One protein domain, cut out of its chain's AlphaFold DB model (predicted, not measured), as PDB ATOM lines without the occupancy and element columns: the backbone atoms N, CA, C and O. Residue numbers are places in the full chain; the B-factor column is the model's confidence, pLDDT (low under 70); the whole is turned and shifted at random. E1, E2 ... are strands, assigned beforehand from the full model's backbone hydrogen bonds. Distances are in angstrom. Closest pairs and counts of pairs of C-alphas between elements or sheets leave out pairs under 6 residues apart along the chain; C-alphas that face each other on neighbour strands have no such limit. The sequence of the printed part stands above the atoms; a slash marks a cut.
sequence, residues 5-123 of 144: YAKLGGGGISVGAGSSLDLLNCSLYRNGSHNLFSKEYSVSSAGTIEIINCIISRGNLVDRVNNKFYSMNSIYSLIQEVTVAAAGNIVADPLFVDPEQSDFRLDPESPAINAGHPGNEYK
ATOM      1  N   TYR A   5     497.286 456.691 874.451       54.75
ATOM      2  CA  TYR A   5     498.261 456.430 873.395       54.75
ATOM      3  C   TYR A   5     497.973 457.264 872.148       54.75
ATOM      4  O   TYR A   5     496.897 457.173 871.557       54.75
ATOM      5  N   ALA A   6     498.988 457.982 871.665       47.28
ATOM      6  CA  ALA A   6     498.945 458.667 870.376       47.28
ATOM      7  C   ALA A   6     499.890 458.017 869.344       47.28
ATOM      8  O   ALA A   6     500.935 457.449 869.677       47.28
ATOM      9  N   LYS A   7     499.513 458.104 868.057       42.31
ATOM     10  CA  LYS A   7     500.275 457.571 866.906       42.31
ATOM     11  C   LYS A   7     501.502 458.433 866.549       42.31
ATOM     12  O   LYS A   7     502.456 457.901 865.979       42.31
ATOM     13  N   LEU A   8     501.471 459.727 866.887       37.91
ATOM     14  CA  LEU A   8     502.516 460.750 866.722       37.91
ATOM     15  C   LEU A   8     502.379 461.767 867.877       37.91
ATOM     16  O   LEU A   8     501.270 462.239 868.108       37.91
ATOM     17  N   GLY A   9     503.475 462.105 868.571       45.38
ATOM     18  CA  GLY A   9     503.467 463.016 869.734       45.38
ATOM     19  C   GLY A   9     503.179 462.314 871.068       45.38
ATOM     20  O   GLY A   9     502.576 461.243 871.081       45.38
ATOM     21  N   GLY A  10     503.679 462.877 872.177       52.75
ATOM     22  CA  GLY A  10     503.580 462.288 873.517       52.75
ATOM     23  C   GLY A  10     502.139 461.928 873.876       52.75
ATOM     24  O   GLY A  10     501.247 462.756 873.740       52.75
ATOM     25  N   GLY A  11     501.900 460.685 874.303       57.62
ATOM     26  CA  GLY A  11     500.543 460.143 874.491       57.62
ATOM     27  C   GLY A  11     499.706 460.835 875.571       57.62
ATOM     28  O   GLY A  11     498.561 460.446 875.769       57.62
ATOM     29  N   GLY A  12     500.271 461.840 876.249       68.38
ATOM     30  CA  GLY A  12     499.580 462.741 877.163       68.38
ATOM     31  C   GLY A  12     499.397 464.124 876.544       68.38
ATOM     32  O   GLY A  12     498.266 464.563 876.369       68.38
ATOM     33  N   ILE A  13     500.493 464.815 876.201       76.12
ATOM     34  CA  ILE A  13     500.453 466.208 875.718       76.12
ATOM     35  C   ILE A  13     501.362 466.423 874.503       76.12
ATOM     36  O   ILE A  13     502.536 466.046 874.504       76.12
ATOM     37  N   SER A  14     500.836 467.123 873.492       78.44
ATOM     38  CA  SER A  14     501.598 467.618 872.343       78.44
ATOM     39  C   SER A  14     501.290 469.093 872.080       78.44
ATOM     40  O   SER A  14     500.160 469.430 871.739       78.44
ATOM     41  N   VAL A  15     502.300 469.962 872.174       77.62
ATOM     42  CA  VAL A  15     502.170 471.405 871.908       77.62
ATOM     43  C   VAL A  15     502.844 471.751 870.579       77.62
ATOM     44  O   VAL A  15     504.036 471.497 870.384       77.62
ATOM     45  N   GLY A  16     502.072 472.311 869.646       79.38
ATOM     46  CA  GLY A  16     502.553 472.719 868.323       79.38
ATOM     47  C   GLY A  16     503.383 474.007 868.351       79.38
ATOM     48  O   GLY A  16     503.294 474.804 869.282       79.38
ATOM     49  N   ALA A  17     504.179 474.233 867.303       82.25
ATOM     50  CA  ALA A  17     504.954 475.464 867.161       82.25
ATOM     51  C   ALA A  17     504.040 476.704 867.171       82.25
ATOM     52  O   ALA A  17     502.996 476.719 866.521       82.25
ATOM     53  N   GLY A  18     504.431 477.737 867.923       83.88
ATOM     54  CA  GLY A  18     503.645 478.967 868.093       83.88
ATOM     55  C   GLY A  18     502.443 478.848 869.041       83.88
ATOM     56  O   GLY A  18     501.706 479.817 869.187       83.88
ATOM     57  N   SER A  19     502.240 477.691 869.678       85.81
ATOM     58  CA  SER A  19     501.234 477.498 870.731       85.81
ATOM     59  C   SER A  19     501.862 477.584 872.125       85.81
ATOM     60  O   SER A  19     503.060 477.331 872.282       85.81
ATOM     61  N   SER A  20     501.045 477.911 873.126       86.25
ATOM     62  CA  SER A  20     501.414 477.907 874.544       86.25
ATOM     63  C   SER A  20     500.466 477.026 875.355       86.25
ATOM     64  O   SER A  20     499.278 476.934 875.032       86.25
ATOM     65  N   LEU A  21     500.986 476.384 876.397       86.50
ATOM     66  CA  LEU A  21     500.209 475.589 877.341       86.50
ATOM     67  C   LEU A  21     500.811 475.700 878.741       86.50
ATOM     68  O   LEU A  21     501.999 475.434 878.911       86.50
ATOM     69  N   ASP A  22     499.963 475.982 879.723       89.50
ATOM     70  CA  ASP A  22     500.350 475.994 881.130       89.50
ATOM     71  C   ASP A  22     499.747 474.771 881.817       89.50
ATOM     72  O   ASP A  22     498.550 474.492 881.701       89.50
ATOM     73  N   LEU A  23     500.592 474.022 882.516       89.44
ATOM     74  CA  LEU A  23     500.204 472.891 883.341       89.44
ATOM     75  C   LEU A  23     500.432 473.254 884.796       89.44
ATOM     76  O   LEU A  23     501.566 473.469 885.224       89.44
ATOM     77  N   LEU A  24     499.342 473.283 885.550       93.00
ATOM     78  CA  LEU A  24     499.344 473.505 886.984       93.00
ATOM     79  C   LEU A  24     498.628 472.339 887.656       93.00
ATOM     80  O   LEU A  24     497.521 471.999 887.240       93.00
ATOM     81  N   ASN A  25     499.260 471.726 888.661       92.94
ATOM     82  CA  ASN A  25     498.645 470.672 889.476       92.94
ATOM     83  C   ASN A  25     497.999 469.556 888.631       92.94
ATOM     84  O   ASN A  25     496.873 469.139 888.853       92.94
ATOM     85  N   CYS A  26     498.713 469.073 887.609       90.62
ATOM     86  CA  CYS A  26     498.246 467.994 886.735       90.62
ATOM     87  C   CYS A  26     498.985 466.683 887.030       90.62
ATOM     88  O   CYS A  26     500.201 466.692 887.214       90.62
ATOM     89  N   SER A  27     498.277 465.546 886.993       90.00
ATOM     90  CA  SER A  27     498.875 464.202 887.073       90.00
ATOM     91  C   SER A  27     498.804 463.486 885.722       90.00
ATOM     92  O   SER A  27     497.749 463.043 885.275       90.00
ATOM     93  N   LEU A  28     499.954 463.349 885.069       86.38
ATOM     94  CA  LEU A  28     500.148 462.644 883.806       86.38
ATOM     95  C   LEU A  28     500.811 461.293 884.096       86.38
ATOM     96  O   LEU A  28     502.037 461.192 884.138       86.38
ATOM     97  N   TYR A  29     500.000 460.247 884.271       83.69
ATOM     98  CA  TYR A  29     500.480 458.893 884.554       83.69
ATOM     99  C   TYR A  29     500.356 457.953 883.346       83.69
ATOM    100  O   TYR A  29     499.297 457.866 882.732       83.69
ATOM    101  N   ARG A  30     501.437 457.234 883.010       78.44
ATOM    102  CA  ARG A  30     501.514 456.229 881.920       78.44
ATOM    103  C   ARG A  30     501.045 456.710 880.549       78.44
ATOM    104  O   ARG A  30     500.682 455.917 879.679       78.44
ATOM    105  N   ASN A  31     501.161 458.007 880.328       75.06
ATOM    106  CA  ASN A  31     501.007 458.598 879.019       75.06
ATOM    107  C   ASN A  31     502.234 458.254 878.154       75.06
ATOM    108  O   ASN A  31     503.363 458.165 878.639       75.06
ATOM    109  N   GLY A  32     502.038 457.984 876.866       65.62
ATOM    110  CA  GLY A  32     503.158 457.678 875.974       65.62
ATOM    111  C   GLY A  32     502.723 457.413 874.541       65.62
ATOM    112  O   GLY A  32     501.618 456.940 874.300       65.62
ATOM    113  N   SER A  33     503.573 457.717 873.563       63.56
ATOM    114  CA  SER A  33     503.276 457.362 872.168       63.56
ATOM    115  C   SER A  33     503.825 455.965 871.816       63.56
ATOM    116  O   SER A  33     504.677 455.437 872.522       63.56
ATOM    117  N   HIS A  34     503.357 455.361 870.718       52.16
ATOM    118  CA  HIS A  34     503.615 453.947 870.395       52.16
ATOM    119  C   HIS A  34     504.694 453.682 869.310       52.16
ATOM    120  O   HIS A  34     505.103 452.536 869.123       52.16
ATOM    121  N   ASN A  35     505.189 454.694 868.584       49.34
ATOM    122  CA  ASN A  35     506.045 454.479 867.397       49.34
ATOM    123  C   ASN A  35     507.550 454.712 867.620       49.34
ATOM    124  O   ASN A  35     507.952 455.394 868.558       49.34
ATOM    125  N   LEU A  36     508.373 454.160 866.711       47.28
ATOM    126  CA  LEU A  36     509.854 454.144 866.692       47.28
ATOM    127  C   LEU A  36     510.556 455.497 866.945       47.28
ATOM    128  O   LEU A  36     511.739 455.503 867.257       47.28
ATOM    129  N   PHE A  37     509.846 456.624 866.832       44.47
ATOM    130  CA  PHE A  37     510.381 457.976 867.040       44.47
ATOM    131  C   PHE A  37     509.871 458.667 868.317       44.47
ATOM    132  O   PHE A  37     510.301 459.776 868.628       44.47
ATOM    133  N   SER A  38     508.942 458.048 869.049       48.03
ATOM    134  CA  SER A  38     508.197 458.707 870.128       48.03
ATOM    135  C   SER A  38     507.718 457.743 871.226       48.03
ATOM    136  O   SER A  38     506.814 458.080 871.992       48.03
ATOM    137  N   LYS A  39     508.313 456.548 871.333       52.34
ATOM    138  CA  LYS A  39     507.927 455.469 872.268       52.34
ATOM    139  C   LYS A  39     508.039 455.820 873.770       52.34
ATOM    140  O   LYS A  39     507.733 454.994 874.631       52.34
ATOM    141  N   GLU A  40     508.499 457.031 874.080       55.88
ATOM    142  CA  GLU A  40     509.200 457.342 875.327       55.88
ATOM    143  C   GLU A  40     508.751 458.647 876.005       55.88
ATOM    144  O   GLU A  40     509.293 458.960 877.055       55.88
ATOM    145  N   TYR A  41     507.774 459.397 875.471       65.25
ATOM    146  CA  TYR A  41     507.434 460.723 876.023       65.25
ATOM    147  C   TYR A  41     505.975 460.827 876.479       65.25
ATOM    148  O   TYR A  41     505.061 460.634 875.669       65.25
ATOM    149  N   SER A  42     505.750 461.209 877.738       68.06
ATOM    150  CA  SER A  42     504.431 461.657 878.214       68.06
ATOM    151  C   SER A  42     504.026 463.012 877.618       68.06
ATOM    152  O   SER A  42     502.841 463.261 877.387       68.06
ATOM    153  N   VAL A  43     505.006 463.872 877.315       72.69
ATOM    154  CA  VAL A  43     504.795 465.253 876.858       72.69
ATOM    155  C   VAL A  43     505.839 465.635 875.799       72.69
ATOM    156  O   VAL A  43     507.033 465.392 875.973       72.69
ATOM    157  N   SER A  44     505.402 466.260 874.703       73.69
ATOM    158  CA  SER A  44     506.264 466.816 873.647       73.69
ATOM    159  C   SER A  44     505.851 468.244 873.295       73.69
ATOM    160  O   SER A  44     504.674 468.487 873.041       73.69
ATOM    161  N   SER A  45     506.796 469.183 873.219       74.19
ATOM    162  CA  SER A  45     506.497 470.579 872.872       74.19
ATOM    163  C   SER A  45     507.454 471.119 871.815       74.19
ATOM    164  O   SER A  45     508.667 471.108 872.011       74.19
ATOM    165  N   ALA A  46     506.897 471.610 870.707       74.94
ATOM    166  CA  ALA A  46     507.572 472.501 869.760       74.94
ATOM    167  C   ALA A  46     507.183 473.980 869.977       74.94
ATOM    168  O   ALA A  46     507.718 474.861 869.305       74.94
ATOM    169  N   GLY A  47     506.229 474.242 870.877       74.81
ATOM    170  CA  GLY A  47     505.835 475.571 871.349       74.81
ATOM    171  C   GLY A  47     506.317 475.839 872.777       74.81
ATOM    172  O   GLY A  47     507.248 475.189 873.264       74.81
ATOM    173  N   THR A  48     505.670 476.777 873.463       81.62
ATOM    174  CA  THR A  48     505.959 477.093 874.870       81.62
ATOM    175  C   THR A  48     505.131 476.195 875.783       81.62
ATOM    176  O   THR A  48     503.930 476.040 875.574       81.62
ATOM    177  N   ILE A  49     505.760 475.612 876.800       84.19
ATOM    178  CA  ILE A  49     505.057 474.863 877.840       84.19
ATOM    179  C   ILE A  49     505.609 475.248 879.208       84.19
ATOM    180  O   ILE A  49     506.825 475.200 879.398       84.19
ATOM    181  N   GLU A  50     504.734 475.625 880.134       88.88
ATOM    182  CA  GLU A  50     505.071 475.861 881.541       88.88
ATOM    183  C   GLU A  50     504.472 474.753 882.398       88.88
ATOM    184  O   GLU A  50     503.348 474.311 882.163       88.88
ATOM    185  N   ILE A  51     505.249 474.239 883.351       89.44
ATOM    186  CA  ILE A  51     504.853 473.082 884.158       89.44
ATOM    187  C   ILE A  51     505.170 473.374 885.615       89.44
ATOM    188  O   ILE A  51     506.334 473.489 885.996       89.44
ATOM    189  N   ILE A  52     504.133 473.486 886.430       93.69
ATOM    190  CA  ILE A  52     504.236 473.836 887.842       93.69
ATOM    191  C   ILE A  52     503.399 472.846 888.646       93.69
ATOM    192  O   ILE A  52     502.274 472.524 888.268       93.69
ATOM    193  N   ASN A  53     503.942 472.344 889.756       95.12
ATOM    194  CA  ASN A  53     503.235 471.443 890.673       95.12
ATOM    195  C   ASN A  53     502.651 470.195 890.009       95.12
ATOM    196  O   ASN A  53     501.637 469.677 890.456       95.12
ATOM    197  N   CYS A  54     503.233 469.706 888.918       93.12
ATOM    198  CA  CYS A  54     502.687 468.557 888.199       93.12
ATOM    199  C   CYS A  54     503.377 467.253 888.604       93.12
ATOM    200  O   CYS A  54     504.547 467.249 888.984       93.12
ATOM    201  N   ILE A  55     502.672 466.137 888.433       92.00
ATOM    202  CA  ILE A  55     503.250 464.794 888.424       92.00
ATOM    203  C   ILE A  55     503.286 464.295 886.982       92.00
ATOM    204  O   ILE A  55     502.253 464.229 886.320       92.00
ATOM    205  N   ILE A  56     504.461 463.904 886.493       88.25
ATOM    206  CA  ILE A  56     504.645 463.292 885.172       88.25
ATOM    207  C   ILE A  56     505.469 462.019 885.345       88.25
ATOM    208  O   ILE A  56     506.655 462.057 885.686       88.25
ATOM    209  N   SER A  57     504.830 460.868 885.150       84.62
ATOM    210  CA  SER A  57     505.447 459.571 885.414       84.62
ATOM    211  C   SER A  57     504.873 458.481 884.514       84.62
ATOM    212  O   SER A  57     503.670 458.399 884.283       84.62
ATOM    213  N   ARG A  58     505.728 457.559 884.064       77.88
ATOM    214  CA  ARG A  58     505.305 456.304 883.413       77.88
ATOM    215  C   ARG A  58     505.380 455.106 884.367       77.88
ATOM    216  O   ARG A  58     505.306 453.962 883.921       77.88
ATOM    217  N   GLY A  59     505.527 455.357 885.669       76.31
ATOM    218  CA  GLY A  59     505.834 454.352 886.683       76.31
ATOM    219  C   GLY A  59     507.151 453.630 886.385       76.31
ATOM    220  O   GLY A  59     508.089 454.208 885.837       76.31
ATOM    221  N   ASN A  60     507.198 452.325 886.651       69.25
ATOM    222  CA  ASN A  60     508.373 451.472 886.407       69.25
ATOM    223  C   ASN A  60     508.766 451.302 884.921       69.25
ATOM    224  O   ASN A  60     509.690 450.556 884.612       69.25
ATOM    225  N   LEU A  61     508.073 451.969 883.992       65.00
ATOM    226  CA  LEU A  61     508.326 451.910 882.546       65.00
ATOM    227  C   LEU A  61     509.272 453.015 882.047       65.00
ATOM    228  O   LEU A  61     509.469 453.146 880.837       65.00
ATOM    229  N   VAL A  62     509.813 453.847 882.942       65.19
ATOM    230  CA  VAL A  62     510.736 454.924 882.567       65.19
ATOM    231  C   VAL A  62     512.115 454.348 882.233       65.19
ATOM    232  O   VAL A  62     512.849 453.918 883.122       65.19
ATOM    233  N   ASP A  63     512.494 454.401 880.956       65.75
ATOM    234  CA  ASP A  63     513.879 454.204 880.522       65.75
ATOM    235  C   ASP A  63     514.636 455.538 880.600       65.75
ATOM    236  O   ASP A  63     514.473 456.431 879.767       65.75
ATOM    237  N   ARG A  64     515.488 455.670 881.622       60.09
ATOM    238  CA  ARG A  64     516.246 456.901 881.890       60.09
ATOM    239  C   ARG A  64     517.299 457.234 880.831       60.09
ATOM    240  O   ARG A  64     517.762 458.373 880.809       60.09
ATOM    241  N   VAL A  65     517.678 456.293 879.964       56.97
ATOM    242  CA  VAL A  65     518.747 456.496 878.969       56.97
ATOM    243  C   VAL A  65     518.253 457.300 877.758       56.97
ATOM    244  O   VAL A  65     519.036 458.034 877.158       56.97
ATOM    245  N   ASN A  66     516.950 457.253 877.455       52.75
ATOM    246  CA  ASN A  66     516.329 457.965 876.328       52.75
ATOM    247  C   ASN A  66     515.314 459.043 876.746       52.75
ATOM    248  O   ASN A  66     514.529 459.529 875.932       52.75
ATOM    249  N   ASN A  67     515.341 459.460 878.009       54.44
ATOM    250  CA  ASN A  67     514.488 460.524 878.524       54.44
ATOM    251  C   ASN A  67     514.807 461.867 877.831       54.44
ATOM    252  O   ASN A  67     515.729 462.585 878.219       54.44
ATOM    253  N   LYS A  68     514.032 462.213 876.794       53.62
ATOM    254  CA  LYS A  68     514.070 463.519 876.102       53.62
ATOM    255  C   LYS A  68     512.894 464.410 876.479       53.62
ATOM    256  O   LYS A  68     512.386 465.165 875.648       53.62
ATOM    257  N   PHE A  69     512.436 464.323 877.723       60.44
ATOM    258  CA  PHE A  69     511.489 465.306 878.207       60.44
ATOM    259  C   PHE A  69     512.206 466.654 878.365       60.44
ATOM    260  O   PHE A  69     512.886 466.913 879.355       60.44
ATOM    261  N   TYR A  70     512.109 467.493 877.330       54.19
ATOM    262  CA  TYR A  70     512.669 468.844 877.298       54.19
ATOM    263  C   TYR A  70     511.750 469.796 878.064       54.19
ATOM    264  O   TYR A  70     511.087 470.655 877.484       54.19
ATOM    265  N   SER A  71     511.670 469.625 879.379       56.25
ATOM    266  CA  SER A  71     510.890 470.499 880.248       56.25
ATOM    267  C   SER A  71     511.658 471.784 880.539       56.25
ATOM    268  O   SER A  71     512.120 472.031 881.649       56.25
ATOM    269  N   MET A  72     511.844 472.613 879.510       59.09
ATOM    270  CA  MET A  72     512.644 473.833 879.651       59.09
ATOM    271  C   MET A  72     512.080 474.785 880.723       59.09
ATOM    272  O   MET A  72     512.869 475.476 881.357       59.09
ATOM    273  N   ASN A  73     510.770 474.730 881.016       78.12
ATOM    274  CA  ASN A  73     510.117 475.539 882.053       78.12
ATOM    275  C   ASN A  73     509.285 474.696 883.041       78.12
ATOM    276  O   ASN A  73     508.145 475.036 883.353       78.12
ATOM    277  N   SER A  74     509.817 473.565 883.515       86.88
ATOM    278  CA  SER A  74     509.212 472.867 884.662       86.88
ATOM    279  C   SER A  74     509.830 473.318 885.976       86.88
ATOM    280  O   SER A  74     511.053 473.269 886.085       86.88
ATOM    281  N   ILE A  75     509.025 473.654 886.975       92.56
ATOM    282  CA  ILE A  75     509.479 473.925 888.344       92.56
ATOM    283  C   ILE A  75     508.537 473.268 889.350       92.56
ATOM    284  O   ILE A  75     507.359 473.054 889.062       92.56
ATOM    285  N   TYR A  76     509.060 472.942 890.533       95.12
ATOM    286  CA  TYR A  76     508.283 472.359 891.635       95.12
ATOM    287  C   TYR A  76     507.362 471.205 891.210       95.12
ATOM    288  O   TYR A  76     506.220 471.130 891.641       95.12
ATOM    289  N   SER A  77     507.840 470.335 890.324       93.81
ATOM    290  CA  SER A  77     507.077 469.225 889.751       93.81
ATOM    291  C   SER A  77     507.809 467.899 889.950       93.81
ATOM    292  O   SER A  77     509.039 467.838 889.881       93.81
ATOM    293  N   LEU A  78     507.067 466.811 890.147       93.19
ATOM    294  CA  LEU A  78     507.621 465.466 890.231       93.19
ATOM    295  C   LEU A  78     507.595 464.867 888.835       93.19
ATOM    296  O   LEU A  78     506.544 464.523 888.300       93.19
ATOM    297  N   ILE A  79     508.769 464.749 888.230       88.31
ATOM    298  CA  ILE A  79     508.899 464.249 886.872       88.31
ATOM    299  C   ILE A  79     509.920 463.122 886.857       88.31
ATOM    300  O   ILE A  79     511.127 463.340 886.937       88.31
ATOM    301  N   GLN A  80     509.441 461.891 886.712       83.00
ATOM    302  CA  GLN A  80     510.315 460.716 886.673       83.00
ATOM    303  C   GLN A  80     511.101 460.625 885.349       83.00
ATOM    304  O   GLN A  80     512.157 459.995 885.288       83.00
ATOM    305  N   GLU A  81     510.585 461.278 884.303       75.94
ATOM    306  CA  GLU A  81     511.073 461.257 882.917       75.94
ATOM    307  C   GLU A  81     512.149 462.317 882.591       75.94
ATOM    308  O   GLU A  81     512.556 462.413 881.435       75.94
ATOM    309  N   VAL A  82     512.636 463.121 883.548       75.88
ATOM    310  CA  VAL A  82     513.755 464.056 883.293       75.88
ATOM    311  C   VAL A  82     515.111 463.448 883.647       75.88
ATOM    312  O   VAL A  82     515.241 462.658 884.580       75.88
ATOM    313  N   THR A  83     516.146 463.857 882.914       69.38
ATOM    314  CA  THR A  83     517.556 463.561 883.230       69.38
ATOM    315  C   THR A  83     518.203 464.652 884.081       69.38
ATOM    316  O   THR A  83     519.107 464.365 884.863       69.38
ATOM    317  N   VAL A  84     517.722 465.893 883.965       70.62
ATOM    318  CA  VAL A  84     518.173 467.043 884.754       70.62
ATOM    319  C   VAL A  84     516.948 467.751 885.316       70.62
ATOM    320  O   VAL A  84     516.082 468.200 884.567       70.62
ATOM    321  N   ALA A  85     516.874 467.837 886.641       77.25
ATOM    322  CA  ALA A  85     515.804 468.534 887.336       77.25
ATOM    323  C   ALA A  85     516.109 470.035 887.422       77.25
ATOM    324  O   ALA A  85     517.193 470.439 887.843       77.25
ATOM    325  N   ALA A  86     515.136 470.855 887.041       84.50
ATOM    326  CA  ALA A  86     515.130 472.281 887.333       84.50
ATOM    327  C   ALA A  86     514.757 472.542 888.809       84.50
ATOM    328  O   ALA A  86     514.542 471.614 889.593       84.50
ATOM    329  N   ALA A  87     514.704 473.814 889.208       88.88
ATOM    330  CA  ALA A  87     514.478 474.206 890.596       88.88
ATOM    331  C   ALA A  87     513.175 473.619 891.174       88.88
ATOM    332  O   ALA A  87     512.096 473.750 890.595       88.88
ATOM    333  N   GLY A  88     513.291 472.971 892.335       91.69
ATOM    334  CA  GLY A  88     512.162 472.371 893.047       91.69
ATOM    335  C   GLY A  88     511.608 471.086 892.426       91.69
ATOM    336  O   GLY A  88     510.734 470.476 893.031       91.69
ATOM    337  N   ASN A  89     512.096 470.652 891.260       92.12
ATOM    338  CA  ASN A  89     511.640 469.402 890.666       92.12
ATOM    339  C   ASN A  89     512.194 468.181 891.400       92.12
ATOM    340  O   ASN A  89     513.333 468.172 891.870       92.12
ATOM    341  N   ILE A  90     511.399 467.116 891.402       92.62
ATOM    342  CA  ILE A  90     511.718 465.842 892.040       92.62
ATOM    343  C   ILE A  90     511.755 464.745 890.977       92.62
ATOM    344  O   ILE A  90     510.855 464.640 890.148       92.62
ATOM    345  N   VAL A  91     512.791 463.902 891.008       89.12
ATOM    346  CA  VAL A  91     512.949 462.762 890.086       89.12
ATOM    347  C   VAL A  91     512.811 461.456 890.865       89.12
ATOM    348  O   VAL A  91     513.794 460.767 891.146       89.12
ATOM    349  N   ALA A  92     511.575 461.124 891.228       89.75
ATOM    350  CA  ALA A  92     511.229 459.960 892.039       89.75
ATOM    351  C   ALA A  92     509.962 459.266 891.510       89.75
ATOM    352  O   ALA A  92     509.377 459.707 890.521       89.75
ATOM    353  N   ASP A  93     509.573 458.161 892.143       89.44
ATOM    354  CA  ASP A  93     508.240 457.583 891.968       89.44
ATOM    355  C   ASP A  93     507.221 458.458 892.727       89.44
ATOM    356  O   ASP A  93     507.504 458.821 893.872       89.44
ATOM    357  N   PRO A  94     506.078 458.843 892.126       90.81
ATOM    358  CA  PRO A  94     505.032 459.576 892.835       90.81
ATOM    359  C   PRO A  94     504.323 458.774 893.932       90.81
ATOM    360  O   PRO A  94     503.615 459.392 894.717       90.81
ATOM    361  N   LEU A  95     504.495 457.449 894.007       92.94
ATOM    362  CA  LEU A  95     503.863 456.583 895.011       92.94
ATOM    363  C   LEU A  95     502.341 456.782 895.069       92.94
ATOM    364  O   LEU A  95     501.782 457.196 896.079       92.94
ATOM    365  N   PHE A  96     501.664 456.512 893.951       91.19
ATOM    366  CA  PHE A  96     500.201 456.460 893.930       91.19
ATOM    367  C   PHE A  96     499.684 455.206 894.646       91.19
ATOM    368  O   PHE A  96     500.270 454.135 894.483       91.19
ATOM    369  N   VAL A  97     498.564 455.327 895.369       90.94
ATOM    370  CA  VAL A  97     497.972 454.241 896.175       90.94
ATOM    371  C   VAL A  97     497.611 453.013 895.330       90.94
ATOM    372  O   VAL A  97     498.042 451.904 895.644       90.94
ATOM    373  N   ASP A  98     496.839 453.187 894.253       87.19
ATOM    374  CA  ASP A  98     496.504 452.097 893.323       87.19
ATOM    375  C   ASP A  98     496.228 452.636 891.906       87.19
ATOM    376  O   ASP A  98     495.082 452.712 891.441       87.19
ATOM    377  N   PRO A  99     497.282 452.999 891.157       83.19
ATOM    378  CA  PRO A  99     497.116 453.578 889.831       83.19
ATOM    379  C   PRO A  99     496.568 452.583 888.791       83.19
ATOM    380  O   PRO A  99     496.163 453.006 887.703       83.19
ATOM    381  N   GLU A 100     496.536 451.273 889.075       82.81
ATOM    382  CA  GLU A 100     495.924 450.266 888.190       82.81
ATOM    383  C   GLU A 100     494.398 450.281 888.269       82.81
ATOM    384  O   GLU A 100     493.730 450.030 887.258       82.81
ATOM    385  N   GLN A 101     493.864 450.611 889.447       82.31
ATOM    386  CA  GLN A 101     492.440 450.840 889.697       82.31
ATOM    387  C   GLN A 101     492.045 452.320 889.572       82.31
ATOM    388  O   GLN A 101     490.932 452.694 889.937       82.31
ATOM    389  N   SER A 102     492.926 453.154 889.004       81.69
ATOM    390  CA  SER A 102     492.733 454.605 888.831       81.69
ATOM    391  C   SER A 102     492.687 455.407 890.136       81.69
ATOM    392  O   SER A 102     492.173 456.525 890.144       81.69
ATOM    393  N   ASP A 103     493.240 454.870 891.223       86.06
ATOM    394  CA  ASP A 103     493.455 455.605 892.463       86.06
ATOM    395  C   ASP A 103     494.807 456.326 892.406       86.06
ATOM    396  O   ASP A 103     495.868 455.757 892.676       86.06
ATOM    397  N   PHE A 104     494.752 457.590 891.991       87.38
ATOM    398  CA  PHE A 104     495.913 458.471 891.864       87.38
ATOM    399  C   PHE A 104     496.140 459.339 893.104       87.38
ATOM    400  O   PHE A 104     496.851 460.343 893.022       87.38
ATOM    401  N   ARG A 105     495.532 458.987 894.242       90.31
ATOM    402  CA  ARG A 105     495.884 459.617 895.515       90.31
ATOM    403  C   ARG A 105     497.330 459.281 895.861       90.31
ATOM    404  O   ARG A 105     497.828 458.208 895.508       90.31
ATOM    405  N   LEU A 106     497.998 460.217 896.524       92.31
ATOM    406  CA  LEU A 106     499.366 460.035 896.991       92.31
ATOM    407  C   LEU A 106     499.369 459.158 898.241       92.31
ATOM    408  O   LEU A 106     498.569 459.359 899.153       92.31
ATOM    409  N   ASP A 107     500.275 458.188 898.277       93.19
ATOM    410  CA  ASP A 107     500.628 457.500 899.511       93.19
ATOM    411  C   ASP A 107     501.250 458.506 900.504       93.19
ATOM    412  O   ASP A 107     501.963 459.409 900.056       93.19
ATOM    413  N   PRO A 108     501.033 458.378 901.827       91.44
ATOM    414  CA  PRO A 108     501.626 459.275 902.824       91.44
ATOM    415  C   PRO A 108     503.158 459.395 902.768       91.44
ATOM    416  O   PRO A 108     503.706 460.390 903.241       91.44
ATOM    417  N   GLU A 109     503.859 458.408 902.207       93.81
ATOM    418  CA  GLU A 109     505.314 458.448 902.007       93.81
ATOM    419  C   GLU A 109     505.727 459.078 900.662       93.81
ATOM    420  O   GLU A 109     506.916 459.140 900.333       93.81
ATOM    421  N   SER A 110     504.765 459.556 899.870       95.06
ATOM    422  CA  SER A 110     505.024 460.157 898.568       95.06
ATOM    423  C   SER A 110     505.917 461.396 898.678       95.06
ATOM    424  O   SER A 110     505.616 462.328 899.426       95.06
ATOM    425  N   PRO A 111     506.973 461.497 897.851       95.50
ATOM    426  CA  PRO A 111     507.806 462.692 897.803       95.50
ATOM    427  C   PRO A 111     507.095 463.892 897.154       95.50
ATOM    428  O   PRO A 111     507.668 464.979 897.122       95.50
ATOM    429  N   ALA A 112     505.892 463.708 896.601       95.69
ATOM    430  CA  ALA A 112     505.068 464.788 896.064       95.69
ATOM    431  C   ALA A 112     504.286 465.547 897.149       95.69
ATOM    432  O   ALA A 112     503.838 466.663 896.874       95.69
ATOM    433  N   ILE A 113     504.159 464.984 898.358       94.62
ATOM    434  CA  ILE A 113     503.446 465.621 899.467       94.62
ATOM    435  C   ILE A 113     504.240 466.823 899.983       94.62
ATOM    436  O   ILE A 113     505.440 466.737 900.254       94.62
ATOM    437  N   ASN A 114     503.567 467.960 900.134       94.69
ATOM    438  CA  ASN A 114     504.092 469.226 900.622       94.69
ATOM    439  C   ASN A 114     505.357 469.703 899.894       94.69
ATOM    440  O   ASN A 114     506.239 470.373 900.457       94.69
ATOM    441  N   ALA A 115     505.463 469.355 898.613       95.88
ATOM    442  CA  ALA A 115     506.678 469.506 897.828       95.88
ATOM    443  C   ALA A 115     506.565 470.531 896.687       95.88
ATOM    444  O   ALA A 115     507.597 470.925 896.132       95.88
ATOM    445  N   GLY A 116     505.359 471.008 896.373       94.50
ATOM    446  CA  GLY A 116     505.067 471.958 895.299       94.50
ATOM    447  C   GLY A 116     505.545 473.392 895.566       94.50
ATOM    448  O   GLY A 116     506.367 473.673 896.440       94.50
ATOM    449  N   HIS A 117     505.085 474.346 894.771       96.31
ATOM    450  CA  HIS A 117     505.556 475.726 894.801       96.31
ATOM    451  C   HIS A 117     505.278 476.371 896.177       96.31
ATOM    452  O   HIS A 117     504.177 476.233 896.706       96.31
ATOM    453  N   PRO A 118     506.246 477.084 896.791       95.38
ATOM    454  CA  PRO A 118     506.108 477.615 898.154       95.38
ATOM    455  C   PRO A 118     505.251 478.891 898.257       95.38
ATOM    456  O   PRO A 118     505.003 479.376 899.359       95.38
ATOM    457  N   GLY A 119     504.853 479.469 897.122       95.12
ATOM    458  CA  GLY A 119     504.004 480.664 897.054       95.12
ATOM    459  C   GLY A 119     502.633 480.433 897.693       95.12
ATOM    460  O   GLY A 119     502.050 479.358 897.559       95.12
ATOM    461  N   ASN A 120     502.115 481.449 898.386       93.06
ATOM    462  CA  ASN A 120     500.837 481.358 899.099       93.06
ATOM    463  C   ASN A 120     499.656 481.084 898.159       93.06
ATOM    464  O   ASN A 120     498.693 480.445 898.561       93.06
ATOM    465  N   GLU A 121     499.745 481.551 896.918       93.06
ATOM    466  CA  GLU A 121     498.769 481.350 895.852       93.06
ATOM    467  C   GLU A 121     498.662 479.890 895.382       93.06
ATOM    468  O   GLU A 121     497.670 479.529 894.757       93.06
ATOM    469  N   TYR A 122     499.651 479.053 895.711       93.25
ATOM    470  CA  TYR A 122     499.659 477.632 895.370       93.25
ATOM    471  C   TYR A 122     499.304 476.734 896.544       93.25
ATOM    472  O   TYR A 122     499.220 475.531 896.347       93.25
ATOM    473  N   LYS A 123     499.146 477.264 897.756       93.44
ATOM    474  CA  LYS A 123     498.883 476.431 898.931       93.44
ATOM    475  C   LYS A 123     497.659 475.553 898.743       93.44
ATOM    476  O   LYS A 123     496.715 475.946 898.059       93.44
TER     477      LYS A 123
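What this domain is: This is residues 5 to 123 of the 144 residues of an uncharacterized protein of Candidatus Marinimicrobia bacterium (UniProt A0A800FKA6). With little regular structure, the chain winds in stacked turns: E1, E2 and E3 make one, E4, E5 and E6 the next, and residues 74 to 75 and 78 to 79 pair on that. Hairpin E7-E8 sits at one corner; residues 107 to 123 line one side. The printed part has 119 residues, no named helix and eight strands, all-strand, holding 29 residues. It is compact, radius of gyration of the C-alphas 13.8 A, spanning 37 by 32 by 24 A.

How they stand to each other: E1, residues 13 to 15, is parallel to E4, 43 to 45. E2, 20 to 24, is parallel to E5, 48 to 52, with N 23 and O 50 within hydrogen-bond range at 2.8 A. E3, 27 to 29, is parallel to E6, 55 to 57. E7, 96 to 98, and E8, 103 to 106, are an antiparallel hairpin; N 103 and O 98 are 2.8 A apart.

Where its parts are: E2 measures 13.4 A. C-alpha 13 is at (500.453, 466.208, 875.718), C-alpha 106 at (499.366, 460.035, 896.991).

The domain as a whole: Uncut; links E3-E4 and E6-E7 are long; 33 residues have pLDDT under 70.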